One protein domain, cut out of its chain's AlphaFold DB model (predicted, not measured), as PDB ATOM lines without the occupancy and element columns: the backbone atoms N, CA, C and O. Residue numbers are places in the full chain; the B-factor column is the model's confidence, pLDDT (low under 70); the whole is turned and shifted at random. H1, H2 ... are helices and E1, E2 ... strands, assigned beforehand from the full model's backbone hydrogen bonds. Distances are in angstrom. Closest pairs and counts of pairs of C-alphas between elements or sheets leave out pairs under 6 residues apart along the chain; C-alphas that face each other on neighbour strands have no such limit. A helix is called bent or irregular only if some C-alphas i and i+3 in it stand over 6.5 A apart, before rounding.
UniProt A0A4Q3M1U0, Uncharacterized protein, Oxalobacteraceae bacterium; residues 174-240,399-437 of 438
ATOM      1  N   ARG A 174     285.544 325.730 211.720       93.75
ATOM      2  CA  ARG A 174     286.619 325.620 212.720       93.75
ATOM      3  C   ARG A 174     286.358 324.452 213.661       93.75
ATOM      4  O   ARG A 174     287.271 323.662 213.913       93.75
ATOM      5  N   VAL A 175     285.125 324.326 214.154       94.75
ATOM      6  CA  VAL A 175     284.717 323.191 214.997       94.75
ATOM      7  C   VAL A 175     284.812 321.888 214.208       94.75
ATOM      8  O   VAL A 175     285.390 320.921 214.701       94.75
ATOM      9  N   PHE A 176     284.331 321.875 212.962       96.06
ATOM     10  CA  PHE A 176     284.397 320.702 212.093       96.06
ATOM     11  C   PHE A 176     285.841 320.245 211.867       96.06
ATOM     12  O   PHE A 176     286.163 319.076 212.088       96.06
ATOM     13  N   GLN A 177     286.738 321.161 211.482       96.12
ATOM     14  CA  GLN A 177     288.148 320.848 211.265       96.12
ATOM     15  C   GLN A 177     288.813 320.332 212.548       96.12
ATOM     16  O   GLN A 177     289.559 319.348 212.499       96.12
ATOM     17  N   HIS A 178     288.550 320.975 213.690       95.69
ATOM     18  CA  HIS A 178     289.089 320.556 214.981       95.69
ATOM     19  C   HIS A 178     288.644 319.134 215.339       95.69
ATOM     20  O   HIS A 178     289.483 318.280 215.639       95.69
ATOM     21  N   GLU A 179     287.342 318.854 215.253       95.75
ATOM     22  CA  GLU A 179     286.781 317.546 215.593       95.75
ATOM     23  C   GLU A 179     287.223 316.450 214.624       95.75
ATOM     24  O   GLU A 179     287.585 315.361 215.075       95.75
ATOM     25  N   ALA A 180     287.279 316.731 213.318       95.38
ATOM     26  CA  ALA A 180     287.800 315.792 212.329       95.38
ATOM     27  C   ALA A 180     289.260 315.428 212.640       95.38
ATOM     28  O   ALA A 180     289.586 314.249 212.790       95.38
ATOM     29  N   ARG A 181     290.131 316.429 212.846       95.38
ATOM     30  CA  ARG A 181     291.545 316.207 213.190       95.38
ATOM     31  C   ARG A 181     291.698 315.387 214.464       95.38
ATOM     32  O   ARG A 181     292.470 314.425 214.480       95.38
ATOM     33  N   ARG A 182     290.983 315.759 215.529       95.38
ATOM     34  CA  ARG A 182     291.039 315.080 216.829       95.38
ATOM     35  C   ARG A 182     290.636 313.611 216.697       95.38
ATOM     36  O   ARG A 182     291.319 312.737 217.225       95.38
ATOM     37  N   ARG A 183     289.556 313.332 215.961       95.88
ATOM     38  CA  ARG A 183     289.000 311.981 215.801       95.88
ATOM     39  C   ARG A 183     289.844 311.095 214.890       95.88
ATOM     40  O   ARG A 183     290.122 309.969 215.290       95.88
ATOM     41  N   PHE A 184     290.311 311.590 213.741       95.06
ATOM     42  CA  PHE A 184     291.215 310.821 212.872       95.06
ATOM     43  C   PHE A 184     292.556 310.530 213.551       95.06
ATOM     44  O   PHE A 184     293.070 309.419 213.445       95.06
ATOM     45  N   SER A 185     293.089 311.475 214.334       92.62
ATOM     46  CA  SER A 185     294.324 311.243 215.100       92.62
ATOM     47  C   SER A 185     294.163 310.133 216.143       92.62
ATOM     48  O   SER A 185     295.096 309.360 216.352       92.62
ATOM     49  N   ALA A 186     292.987 310.041 216.774       91.31
ATOM     50  CA  ALA A 186     292.697 309.043 217.800       91.31
ATOM     51  C   ALA A 186     292.375 307.654 217.226       91.31
ATOM     52  O   ALA A 186     292.808 306.652 217.788       91.31
ATOM     53  N   SER A 187     291.611 307.573 216.132       90.25
ATOM     54  CA  SER A 187     291.146 306.291 215.582       90.25
ATOM     55  C   SER A 187     292.038 305.722 214.482       90.25
ATOM     56  O   SER A 187     292.008 304.516 214.250       90.25
ATOM     57  N   ARG A 188     292.776 306.582 213.762       89.75
ATOM     58  CA  ARG A 188     293.488 306.249 212.514       89.75
ATOM     59  C   ARG A 188     292.604 305.552 211.467       89.75
ATOM     60  O   ARG A 188     293.111 304.822 210.617       89.75
ATOM     61  N   ALA A 189     291.287 305.779 211.514       87.44
ATOM     62  CA  ALA A 189     290.292 305.129 210.654       87.44
ATOM     63  C   ALA A 189     290.532 305.346 209.149       87.44
ATOM     64  O   ALA A 189     290.159 304.517 208.327       87.44
ATOM     65  N   ASP A 190     291.166 306.458 208.799       89.44
ATOM     66  CA  ASP A 190     291.495 306.898 207.449       89.44
ATOM     67  C   ASP A 190     292.823 306.329 206.920       89.44
ATOM     68  O   ASP A 190     293.162 306.538 205.755       89.44
ATOM     69  N   GLY A 191     293.604 305.629 207.752       88.00
ATOM     70  CA  GLY A 191     294.927 305.126 207.373       88.00
ATOM     71  C   GLY A 191     295.947 306.233 207.071       88.00
ATOM     72  O   GLY A 191     296.887 305.999 206.314       88.00
ATOM     73  N   GLY A 192     295.754 307.438 207.622       87.00
ATOM     74  CA  GLY A 192     296.641 308.595 207.454       87.00
ATOM     75  C   GLY A 192     296.292 309.532 206.292       87.00
ATOM     76  O   GLY A 192     297.023 310.494 206.063       87.00
ATOM     77  N   ARG A 193     295.199 309.277 205.559       90.75
ATOM     78  CA  ARG A 193     294.716 310.120 204.447       90.75
ATOM     79  C   ARG A 193     294.324 311.535 204.879       90.75
ATOM     80  O   ARG A 193     294.457 312.467 204.087       90.75
ATOM     81  N   TYR A 194     293.854 311.703 206.111       90.56
ATOM     82  CA  TYR A 194     293.591 312.998 206.719       90.56
ATOM     83  C   TYR A 194     294.895 313.601 207.256       90.56
ATOM     84  O   TYR A 194     295.503 313.087 208.198       90.56
ATOM     85  N   ASN A 195     295.304 314.741 206.701       87.69
ATOM     86  CA  ASN A 195     296.457 315.510 207.169       87.69
ATOM     87  C   ASN A 195     296.309 317.004 206.840       87.69
ATOM     88  O   ASN A 195     295.293 317.448 206.314       87.69
ATOM     89  N   GLY A 196     297.319 317.817 207.160       83.50
ATOM     90  CA  GLY A 196     297.264 319.261 206.897       83.50
ATOM     91  C   GLY A 196     296.990 319.607 205.426       83.50
ATOM     92  O   GLY A 196     296.294 320.581 205.151       83.50
ATOM     93  N   GLY A 197     297.465 318.780 204.489       83.69
ATOM     94  CA  GLY A 197     297.247 318.967 203.056       83.69
ATOM     95  C   GLY A 197     295.825 318.654 202.584       83.69
ATOM     96  O   GLY A 197     295.426 319.174 201.547       83.69
ATOM     97  N   SER A 198     295.047 317.859 203.331       87.44
ATOM     98  CA  SER A 198     293.671 317.502 202.953       87.44
ATOM     99  C   SER A 198     292.634 318.567 203.314       87.44
ATOM    100  O   SER A 198     291.527 318.557 202.781       87.44
ATOM    101  N   VAL A 199     292.963 319.480 204.235       90.62
ATOM    102  CA  VAL A 199     292.002 320.446 204.793       90.62
ATOM    103  C   VAL A 199     291.335 321.321 203.722       90.62
ATOM    104  O   VAL A 199     290.109 321.421 203.766       90.62
ATOM    105  N   PRO A 200     292.054 321.921 202.750       91.62
ATOM    106  CA  PRO A 200     291.410 322.787 201.763       91.62
ATOM    107  C   PRO A 200     290.373 322.053 200.902       91.62
ATOM    108  O   PRO A 200     289.263 322.548 200.736       91.62
ATOM    109  N   ALA A 201     290.700 320.850 200.412       91.12
ATOM    110  CA  ALA A 201     289.784 320.045 199.597       91.12
ATOM    111  C   ALA A 201     288.554 319.588 200.398       91.12
ATOM    112  O   ALA A 201     287.432 319.620 199.898       91.12
ATOM    113  N   MET A 202     288.763 319.216 201.663       94.31
ATOM    114  CA  MET A 202     287.686 318.838 202.573       94.31
ATOM    115  C   MET A 202     286.699 319.982 202.813       94.31
ATOM    116  O   MET A 202     285.491 319.764 202.755       94.31
ATOM    117  N   LEU A 203     287.201 321.185 203.113       94.56
ATOM    118  CA  LEU A 203     286.352 322.338 203.415       94.56
ATOM    119  C   LEU A 203     285.633 322.862 202.166       94.56
ATOM    120  O   LEU A 203     284.462 323.218 202.266       94.56
ATOM    121  N   ASP A 204     286.275 322.840 200.990       94.00
ATOM    122  CA  ASP A 204     285.599 323.166 199.726       94.00
ATOM    123  C   ASP A 204     284.416 322.219 199.480       94.00
ATOM    124  O   ASP A 204     283.292 322.672 199.256       94.00
ATOM    125  N   LEU A 205     284.633 320.906 199.618       95.50
ATOM    126  CA  LEU A 205     283.572 319.924 199.414       95.50
ATOM    127  C   LEU A 205     282.461 320.035 200.469       95.50
ATOM    128  O   LEU A 205     281.283 319.962 200.123       95.50
ATOM    129  N   LEU A 206     282.807 320.278 201.737       95.81
ATOM    130  CA  LEU A 206     281.827 320.540 202.793       95.81
ATOM    131  C   LEU A 206     280.969 321.771 202.473       95.81
ATOM    132  O   LEU A 206     279.747 321.721 202.603       95.81
ATOM    133  N   SER A 207     281.600 322.864 202.040       92.62
ATOM    134  CA  SER A 207     280.921 324.111 201.678       92.62
ATOM    135  C   SER A 207     279.958 323.911 200.505       92.62
ATOM    136  O   SER A 207     278.854 324.455 200.520       92.62
ATOM    137  N   ARG A 208     280.325 323.081 199.517       93.56
ATOM    138  CA  ARG A 208     279.426 322.687 198.419       93.56
ATOM    139  C   ARG A 208     278.239 321.876 198.925       93.56
ATOM    140  O   ARG A 208     277.106 322.248 198.641       93.56
ATOM    141  N   CYS A 209     278.488 320.843 199.734       93.62
ATOM    142  CA  CYS A 209     277.427 320.035 200.332       93.62
ATOM    143  C   CYS A 209     276.434 320.884 201.139       93.62
ATOM    144  O   CYS A 209     275.230 320.718 201.000       93.62
ATOM    145  N   ALA A 210     276.935 321.822 201.945       88.12
ATOM    146  CA  ALA A 210     276.122 322.710 202.776       88.12
ATOM    147  C   ALA A 210     275.237 323.686 201.972       88.12
ATOM    148  O   ALA A 210     274.249 324.202 202.495       88.12
ATOM    149  N   ARG A 211     275.600 323.973 200.714       84.56
ATOM    150  CA  ARG A 211     274.856 324.869 199.810       84.56
ATOM    151  C   ARG A 211     273.851 324.134 198.932       84.56
ATOM    152  O   ARG A 211     273.017 324.791 198.311       84.56
ATOM    153  N   ASP A 212     273.953 322.815 198.840       80.50
ATOM    154  CA  ASP A 212     273.167 322.025 197.910       80.50
ATOM    155  C   ASP A 212     271.813 321.633 198.524       80.50
ATOM    156  O   ASP A 212     271.773 320.863 199.484       80.50
ATOM    157  N   PRO A 213     270.684 322.108 197.970       73.19
ATOM    158  CA  PRO A 213     269.363 321.830 198.528       73.19
ATOM    159  C   PRO A 213     268.950 320.355 198.413       73.19
ATOM    160  O   PRO A 213     267.984 319.945 199.056       73.19
ATOM    161  N   ARG A 214     269.652 319.547 197.605       81.00
ATOM    162  CA  ARG A 214     269.411 318.103 197.495       81.00
ATOM    163  C   ARG A 214     269.940 317.346 198.712       81.00
ATOM    164  O   ARG A 214     269.502 316.225 198.957       81.00
ATOM    165  N   ILE A 215     270.886 317.922 199.458       81.44
ATOM    166  CA  ILE A 215     271.576 317.252 200.559       81.44
ATOM    167  C   ILE A 215     271.039 317.776 201.887       81.44
ATOM    168  O   ILE A 215     271.393 318.856 202.344       81.44
ATOM    169  N   LEU A 216     270.184 316.974 202.518       72.56
ATOM    170  CA  LEU A 216     269.500 317.357 203.756       72.56
ATOM    171  C   LEU A 216     269.930 316.524 204.961       72.56
ATOM    172  O   LEU A 216     269.569 316.853 206.085       72.56
ATOM    173  N   ASP A 217     270.671 315.439 204.742       81.75
ATOM    174  CA  ASP A 217     271.068 314.492 205.778       81.75
ATOM    175  C   ASP A 217     272.582 314.593 206.027       81.75
ATOM    176  O   ASP A 217     273.390 314.395 205.116       81.75
ATOM    177  N   ILE A 218     272.989 314.881 207.266       89.88
ATOM    178  CA  ILE A 218     274.400 314.966 207.681       89.88
ATOM    179  C   ILE A 218     275.171 313.702 207.295       89.88
ATOM    180  O   ILE A 218     276.348 313.779 206.939       89.88
ATOM    181  N   ARG A 219     274.521 312.537 207.325       93.44
ATOM    182  CA  ARG A 219     275.146 311.264 206.963       93.44
ATOM    183  C   ARG A 219     275.460 311.202 205.476       93.44
ATOM    184  O   ARG A 219     276.458 310.603 205.085       93.44
ATOM    185  N   TRP A 220     274.656 311.851 204.634       95.00
ATOM    186  CA  TRP A 220     274.954 311.954 203.206       95.00
ATOM    187  C   TRP A 220     276.216 312.775 202.991       95.00
ATOM    188  O   TRP A 220     277.106 312.331 202.273       95.00
ATOM    189  N   ILE A 221     276.340 313.911 203.685       96.38
ATOM    190  CA  ILE A 221     277.555 314.736 203.667       96.38
ATOM    191  C   ILE A 221     278.752 313.917 204.156       96.38
ATOM    192  O   ILE A 221     279.789 313.888 203.497       96.38
ATOM    193  N   ALA A 222     278.604 313.205 205.273       97.50
ATOM    194  CA  ALA A 222     279.657 312.368 205.833       97.50
ATOM    195  C   ALA A 222     280.145 311.306 204.836       97.50
ATOM    196  O   ALA A 222     281.350 311.134 204.646       97.50
ATOM    197  N   TYR A 223     279.214 310.630 204.160       97.50
ATOM    198  CA  TYR A 223     279.533 309.611 203.167       97.50
ATOM    199  C   TYR A 223     280.122 310.194 201.874       97.50
ATOM    200  O   TYR A 223     281.049 309.613 201.306       97.50
ATOM    201  N   ILE A 224     279.637 311.355 201.433       96.50
ATOM    202  CA  ILE A 224     280.195 312.112 200.306       96.50
ATOM    203  C   ILE A 224     281.661 312.472 200.585       96.50
ATOM    204  O   ILE A 224     282.531 312.173 199.769       96.50
ATOM    205  N   LEU A 225     281.955 313.046 201.756       97.06
ATOM    206  CA  LEU A 225     283.320 313.395 202.160       97.06
ATOM    207  C   LEU A 225     284.212 312.152 202.268       97.06
ATOM    208  O   LEU A 225     285.347 312.170 201.794       97.06
ATOM    209  N   ALA A 226     283.705 311.067 202.860       96.44
ATOM    210  CA  ALA A 226     284.445 309.815 202.988       96.44
ATOM    211  C   ALA A 226     284.777 309.197 201.625       96.44
ATOM    212  O   ALA A 226     285.910 308.771 201.404       96.44
ATOM    213  N   THR A 227     283.812 309.189 200.702       95.06
ATOM    214  CA  THR A 227     284.012 308.693 199.336       95.06
ATOM    215  C   THR A 227     285.029 309.553 198.604       95.06
ATOM    216  O   THR A 227     286.011 309.020 198.098       95.06
ATOM    217  N   ALA A 228     284.856 310.877 198.605       95.12
ATOM    218  CA  ALA A 228     285.784 311.783 197.942       95.12
ATOM    219  C   ALA A 228     287.205 311.633 198.498       95.12
ATOM    220  O   ALA A 228     288.141 311.489 197.716       95.12
ATOM    221  N   MET A 229     287.377 311.581 199.824       94.00
ATOM    222  CA  MET A 229     288.680 311.303 200.436       94.00
ATOM    223  C   MET A 229     289.260 309.990 199.914       94.00
ATOM    224  O   MET A 229     290.428 309.948 199.537       94.00
ATOM    225  N   TRP A 230     288.470 308.919 199.897       92.50
ATOM    226  CA  TRP A 230     288.955 307.606 199.494       92.50
ATOM    227  C   TRP A 230     289.405 307.570 198.033       92.50
ATOM    228  O   TRP A 230     290.515 307.120 197.752       92.50
ATOM    229  N   GLU A 231     288.573 308.087 197.129       90.00
ATOM    230  CA  GLU A 231     288.794 308.029 195.679       90.00
ATOM    231  C   GLU A 231     289.851 309.024 195.188       90.00
ATOM    232  O   GLU A 231     290.482 308.798 194.160       90.00
ATOM    233  N   THR A 232     290.069 310.127 195.910       91.31
ATOM    234  CA  THR A 232     290.980 311.203 195.476       91.31
ATOM    235  C   THR A 232     292.250 311.311 196.319       91.31
ATOM    236  O   THR A 232     293.020 312.265 196.184       91.31
ATOM    237  N   THR A 233     292.507 310.335 197.195       91.19
ATOM    238  CA  THR A 233     293.795 310.243 197.886       91.19
ATOM    239  C   THR A 233     294.825 309.547 197.008       91.19
ATOM    240  O   THR A 233     294.709 308.364 196.698       91.19
ATOM    241  N   HIS A 234     295.920 310.245 196.739       85.88
ATOM    242  CA  HIS A 234     297.121 309.690 196.117       85.88
ATOM    243  C   HIS A 234     298.355 309.921 196.991       85.88
ATOM    244  O   HIS A 234     298.393 310.823 197.829       85.88
ATOM    245  N   ARG A 235     299.374 309.078 196.810       86.69
ATOM    246  CA  ARG A 235     300.639 309.175 197.542       86.69
ATOM    247  C   ARG A 235     301.554 310.200 196.883       86.69
ATOM    248  O   ARG A 235     301.863 310.067 195.704       86.69
ATOM    249  N   VAL A 236     301.992 311.187 197.653       83.94
ATOM    250  CA  VAL A 236     302.897 312.249 197.201       83.94
ATOM    251  C   VAL A 236     304.223 312.176 197.960       83.94
ATOM    252  O   VAL A 236     304.209 311.885 199.160       83.94
ATOM    253  N   PRO A 237     305.366 312.431 197.302       86.81
ATOM    254  CA  PRO A 237     306.653 312.486 197.976       86.81
ATOM    255  C   PRO A 237     306.734 313.745 198.844       86.81
ATOM    256  O   PRO A 237     306.484 314.858 198.383       86.81
ATOM    257  N   VAL A 238     307.104 313.560 200.105       84.19
ATOM    258  CA  VAL A 238     307.281 314.612 201.105       84.19
ATOM    259  C   VAL A 238     308.712 314.537 201.639       84.19
ATOM    260  O   VAL A 238     309.207 313.433 201.898       84.19
ATOM    261  N   PRO A 239     309.418 315.673 201.786       87.81
ATOM    262  CA  PRO A 239     310.753 315.689 202.370       87.81
ATOM    263  C   PRO A 239     310.764 315.096 203.779       87.81
ATOM    264  O   PRO A 239     309.877 315.359 204.591       87.81
ATOM    265  N   ASN A 240     311.796 314.316 204.088       86.25
ATOM    266  CA  ASN A 240     312.008 313.837 205.448       86.25
ATOM    267  C   ASN A 240     312.341 315.007 206.388       86.25
ATOM    268  O   ASN A 240     313.016 315.960 205.997       86.25
ATOM    269  N   LEU A 399     271.001 305.450 203.934       78.69
ATOM    270  CA  LEU A 399     271.085 306.546 204.887       78.69
ATOM    271  C   LEU A 399     269.747 307.288 204.845       78.69
ATOM    272  O   LEU A 399     269.529 308.134 203.980       78.69
ATOM    273  N   THR A 400     268.815 306.909 205.712       66.25
ATOM    274  CA  THR A 400     267.477 307.515 205.765       66.25
ATOM    275  C   THR A 400     266.829 307.251 207.113       66.25
ATOM    276  O   THR A 400     266.963 306.161 207.659       66.25
ATOM    277  N   GLY A 401     266.120 308.225 207.682       60.88
ATOM    278  CA  GLY A 401     265.433 308.019 208.958       60.88
ATOM    279  C   GLY A 401     266.387 307.519 210.054       60.88
ATOM    280  O   GLY A 401     267.455 308.099 210.256       60.88
ATOM    281  N   GLY A 402     266.040 306.409 210.711       54.94
ATOM    282  CA  GLY A 402     266.919 305.718 211.667       54.94
ATOM    283  C   GLY A 402     267.981 304.802 211.038       54.94
ATOM    284  O   GLY A 402     268.863 304.323 211.740       54.94
ATOM    285  N   LEU A 403     267.933 304.555 209.724       62.50
ATOM    286  CA  LEU A 403     268.878 303.687 209.026       62.50
ATOM    287  C   LEU A 403     270.181 304.432 208.719       62.50
ATOM    288  O   LEU A 403     270.200 305.350 207.899       62.50
ATOM    289  N   THR A 404     271.276 303.965 209.314       80.69
ATOM    290  CA  THR A 404     272.645 304.360 208.964       80.69
ATOM    291  C   THR A 404     273.431 303.119 208.539       80.69
ATOM    292  O   THR A 404     273.880 302.344 209.378       80.69
ATOM    293  N   ASN A 405     273.599 302.910 207.231       79.81
ATOM    294  CA  ASN A 405     274.343 301.780 206.669       79.81
ATOM    295  C   ASN A 405     275.455 302.241 205.711       79.81
ATOM    296  O   ASN A 405     275.386 302.032 204.498       79.81
ATOM    297  N   TYR A 406     276.514 302.845 206.256       89.12
ATOM    298  CA  TYR A 406     277.663 303.271 205.448       89.12
ATOM    299  C   TYR A 406     278.379 302.114 204.743       89.12
ATOM    300  O   TYR A 406     278.847 302.279 203.618       89.12
ATOM    301  N   VAL A 407     278.438 300.932 205.368       84.12
ATOM    302  CA  VAL A 407     279.061 299.742 204.766       84.12
ATOM    303  C   VAL A 407     278.316 299.345 203.487       84.12
ATOM    304  O   VAL A 407     278.932 299.095 202.453       84.12
ATOM    305  N   GLY A 408     276.982 299.331 203.527       79.06
ATOM    306  CA  GLY A 408     276.139 299.055 202.366       79.06
ATOM    307  C   GLY A 408     276.194 300.158 201.307       79.06
ATOM    308  O   GLY A 408     276.170 299.848 200.115       79.06
ATOM    309  N   ALA A 409     276.332 301.422 201.724       86.25
ATOM    310  CA  ALA A 409     276.387 302.577 200.828       86.25
ATOM    311  C   ALA A 409     277.526 302.495 199.799       86.25
ATOM    312  O   ALA A 409     277.376 303.004 198.683       86.25
ATOM    313  N   ARG A 410     278.615 301.766 200.106       89.75
ATOM    314  CA  ARG A 410     279.717 301.515 199.161       89.75
ATOM    315  C   ARG A 410     279.258 300.912 197.840       89.75
ATOM    316  O   ARG A 410     279.841 301.202 196.790       89.75
ATOM    317  N   ALA A 411     278.160 300.166 197.878       82.00
ATOM    318  CA  ALA A 411     277.621 299.514 196.708       82.00
ATOM    319  C   ALA A 411     277.131 300.484 195.629       82.00
ATOM    320  O   ALA A 411     276.970 300.025 194.506       82.00
ATOM    321  N   MET A 412     276.927 301.774 195.935       83.88
ATOM    322  CA  MET A 412     276.662 302.805 194.923       83.88
ATOM    323  C   MET A 412     277.844 302.994 193.968       83.88
ATOM    324  O   MET A 412     277.639 303.055 192.763       83.88
ATOM    325  N   VAL A 413     279.068 303.030 194.504       82.25
ATOM    326  CA  VAL A 413     280.262 303.468 193.767       82.25
ATOM    327  C   VAL A 413     281.064 302.288 193.223       82.25
ATOM    328  O   VAL A 413     281.408 302.274 192.049       82.25
ATOM    329  N   ASN A 414     281.375 301.283 194.053       77.19
ATOM    330  CA  ASN A 414     282.282 300.195 193.648       77.19
ATOM    331  C   ASN A 414     282.013 298.870 194.390       77.19
ATOM    332  O   ASN A 414     282.926 298.203 194.883       77.19
ATOM    333  N   GLY A 415     280.737 298.504 194.543       79.44
ATOM    334  CA  GLY A 415     280.353 297.244 195.190       79.44
ATOM    335  C   GLY A 415     280.716 297.202 196.681       79.44
ATOM    336  O   GLY A 415     280.332 298.081 197.443       79.44
ATOM    337  N   THR A 416     281.417 296.159 197.127       78.44
ATOM    338  CA  THR A 416     281.801 295.977 198.542       78.44
ATOM    339  C   THR A 416     283.264 296.310 198.828       78.44
ATOM    340  O   THR A 416     283.687 296.223 199.977       78.44
ATOM    341  N   ASN A 417     284.041 296.714 197.819       82.19
ATOM    342  CA  ASN A 417     285.467 296.957 197.998       82.19
ATOM    343  C   ASN A 417     285.719 298.133 198.958       82.19
ATOM    344  O   ASN A 417     285.167 299.220 198.762       82.19
ATOM    345  N   GLU A 418     286.558 297.906 199.973       89.06
ATOM    346  CA  GLU A 418     286.941 298.877 201.014       89.06
ATOM    347  C   GLU A 418     285.770 299.448 201.841       89.06
ATOM    348  O   GLU A 418     285.900 300.461 202.533       89.06
ATOM    349  N   ASN A 419     284.609 298.791 201.808       88.38
ATOM    350  CA  ASN A 419     283.375 299.286 202.419       88.38
ATOM    351  C   ASN A 419     283.489 299.565 203.929       88.38
ATOM    352  O   ASN A 419     282.999 300.589 204.398       88.38
ATOM    353  N   VAL A 420     284.159 298.694 204.687       89.25
ATOM    354  CA  VAL A 420     284.353 298.858 206.136       89.25
ATOM    355  C   VAL A 420     285.288 300.029 206.436       89.25
ATOM    356  O   VAL A 420     285.042 300.779 207.379       89.25
ATOM    357  N   ALA A 421     286.354 300.210 205.654       92.50
ATOM    358  CA  ALA A 421     287.294 301.310 205.859       92.50
ATOM    359  C   ALA A 421     286.626 302.662 205.568       92.50
ATOM    360  O   ALA A 421     286.679 303.571 206.396       92.50
ATOM    361  N   ILE A 422     285.910 302.760 204.446       94.69
ATOM    362  CA  ILE A 422     285.160 303.964 204.069       94.69
ATOM    363  C   ILE A 422     284.055 304.262 205.090       94.69
ATOM    364  O   ILE A 422     283.879 305.415 205.474       94.69
ATOM    365  N   ALA A 423     283.355 303.239 205.591       91.56
ATOM    366  CA  ALA A 423     282.343 303.414 206.631       91.56
ATOM    367  C   ALA A 423     282.922 304.026 207.912       91.56
ATOM    368  O   ALA A 423     282.362 304.985 208.436       91.56
ATOM    369  N   LYS A 424     284.088 303.554 208.371       93.81
ATOM    370  CA  LYS A 424     284.768 304.133 209.541       93.81
ATOM    371  C   LYS A 424     285.166 305.594 209.320       93.81
ATOM    372  O   LYS A 424     285.103 306.393 210.253       93.81
ATOM    373  N   VAL A 425     285.564 305.963 208.100       97.31
ATOM    374  CA  VAL A 425     285.832 307.365 207.737       97.31
ATOM    375  C   VAL A 425     284.542 308.192 207.778       97.31
ATOM    376  O   VAL A 425     284.533 309.272 208.371       97.31
ATOM    377  N   ALA A 426     283.442 307.676 207.221       97.75
ATOM    378  CA  ALA A 426     282.140 308.340 207.247       97.75
ATOM    379  C   ALA A 426     281.633 308.554 208.684       97.75
ATOM    380  O   ALA A 426     281.216 309.656 209.023       97.75
ATOM    381  N   GLU A 427     281.764 307.567 209.573       94.25
ATOM    382  CA  GLU A 427     281.406 307.702 210.993       94.25
ATOM    383  C   GLU A 427     282.205 308.799 211.715       94.25
ATOM    384  O   GLU A 427     281.684 309.482 212.603       94.25
ATOM    385  N   VAL A 428     283.485 308.976 211.367       96.44
ATOM    386  CA  VAL A 428     284.302 310.068 211.913       96.44
ATOM    387  C   VAL A 428     283.782 311.417 211.425       96.44
ATOM    388  O   VAL A 428     283.623 312.330 212.242       96.44
ATOM    389  N   PHE A 429     283.481 311.537 210.128       97.75
ATOM    390  CA  PHE A 429     282.916 312.762 209.570       97.75
ATOM    391  C   PHE A 429     281.538 313.086 210.133       97.75
ATOM    392  O   PHE A 429     281.324 314.228 210.522       97.75
ATOM    393  N   GLU A 430     280.642 312.109 210.265       95.56
ATOM    394  CA  GLU A 430     279.323 312.291 210.877       95.56
ATOM    395  C   GLU A 430     279.451 312.925 212.263       95.56
ATOM    396  O   GLU A 430     278.841 313.956 212.541       95.56
ATOM    397  N   LYS A 431     280.314 312.370 213.122       90.75
ATOM    398  CA  LYS A 431     280.522 312.891 214.480       90.75
ATOM    399  C   LYS A 431     281.109 314.306 214.483       90.75
ATOM    400  O   LYS A 431     280.771 315.091 215.366       90.75
ATOM    401  N   ALA A 432     281.983 314.632 213.531       94.88
ATOM    402  CA  ALA A 432     282.530 315.981 213.387       94.88
ATOM    403  C   ALA A 432     281.475 316.982 212.884       94.88
ATOM    404  O   ALA A 432     281.402 318.097 213.393       94.88
ATOM    405  N   LEU A 433     280.628 316.578 211.934       95.06
ATOM    406  CA  LEU A 433     279.529 317.391 211.405       95.06
ATOM    407  C   LEU A 433     278.465 317.660 212.471       95.06
ATOM    408  O   LEU A 433     278.031 318.798 212.622       95.06
ATOM    409  N   LEU A 434     278.092 316.643 213.255       86.75
ATOM    410  CA  LEU A 434     277.150 316.788 214.368       86.75
ATOM    411  C   LEU A 434     277.654 317.788 215.417       86.75
ATOM    412  O   LEU A 434     276.874 318.597 215.909       86.75
ATOM    413  N   ALA A 435     278.953 317.771 215.729       85.38
ATOM    414  CA  ALA A 435     279.557 318.729 216.654       85.38
ATOM    415  C   ALA A 435     279.624 320.159 216.086       85.38
ATOM    416  O   ALA A 435     279.570 321.123 216.842       85.38
ATOM    417  N   ALA A 436     279.742 320.294 214.764       88.62
ATOM    418  CA  ALA A 436     279.836 321.572 214.064       88.62
ATOM    419  C   ALA A 436     278.477 322.150 213.628       88.62
ATOM    420  O   ALA A 436     278.438 323.202 212.984       88.62
ATOM    421  N   ARG A 437     277.370 321.461 213.939       81.88
ATOM    422  CA  ARG A 437     276.010 321.883 213.596       81.88
ATOM    423  C   ARG A 437     275.653 323.163 214.357       81.88
ATOM    424  O   ARG A 437     275.797 323.204 215.577       81.88
TER     425      ARG A 437
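Overview. This is residues 174 to 240 and 399 to 437 of the 438 residues of an uncharacterized protein of Oxalobacteraceae bacterium (UniProt A0A4Q3M1U0). Four longer helices cross in a compact body: H6 runs through the core, H1 and H3 pack on it at steep angles, and H2 folds back over H3. Short H4 packs on H6, while E1 runs on from H3 as an arm away from the helices, adding to the length. The printed part has 106 residues with six named helices and one named strand, in the order H1, H2, H3, E1, H4, H5, H6, and is mostly helix. Its radius of gyration of the C-alphas is 13.5 A and its spans are 47 by 32 by 24 A.

Arrangement. Start with H1, residues 174 to 187, and H2, residues 196 to 211: they are close but not clearly touching, with the closest C-alphas, Gln 177 and Val 199, 7.5 A apart. H3, residues 218 to 232, forms a helical hairpin with H2, whose residues 202 to 209 alone touch it; the closest C-alphas, Cys 209 and Ile 221, are 6.3 A apart, at a steep tilt of 42 degrees. E1, residues 233 to 239, pairs with no named strand. Past the cut come H4, residues 406 to 409, H5, residues 411 to 414, and H6, residues 419 to 435, the hub. H6 touches H3, closest C-alphas Ala 426 and Ala 222, 4.9 A, at a steep tilt of 49 degrees, opposite ways. Its residues 428 to 435 alone touch H1, closest C-alphas Ala 432 and Glu 179, 5.0 A. Its residues 419 to 426 alone touch H4, closest C-alphas Ala 423 and Tyr 406, 4.8 A. H5 touches no helix. Every O i to N i+4 pair is within hydrogen-bond range in H1, H3 and H6, and 10 of 12 in H2; H4 and H5 are too short for such a pair.

Along the chain. Find C-alpha 174 at (286.619, 325.620, 212.720), where H1 begins its 20.1 A. H2 spans 24.2 A and is irregular, with C-alphas 197 and 200 7.1 A apart; H3 spans 20.9 A and E1 18.4 A. H6 spans 24.4 A, ending at C-alpha 435, (279.557, 318.729, 216.654).

Size, cuts and confidence. Residues 241 to 398 are not printed, and C-alphas 240 and 399 are 41.6 A apart across this cut. Of the links printed whole, none is long. Look for low confidence, pLDDT under 70, at residues 400 to 403.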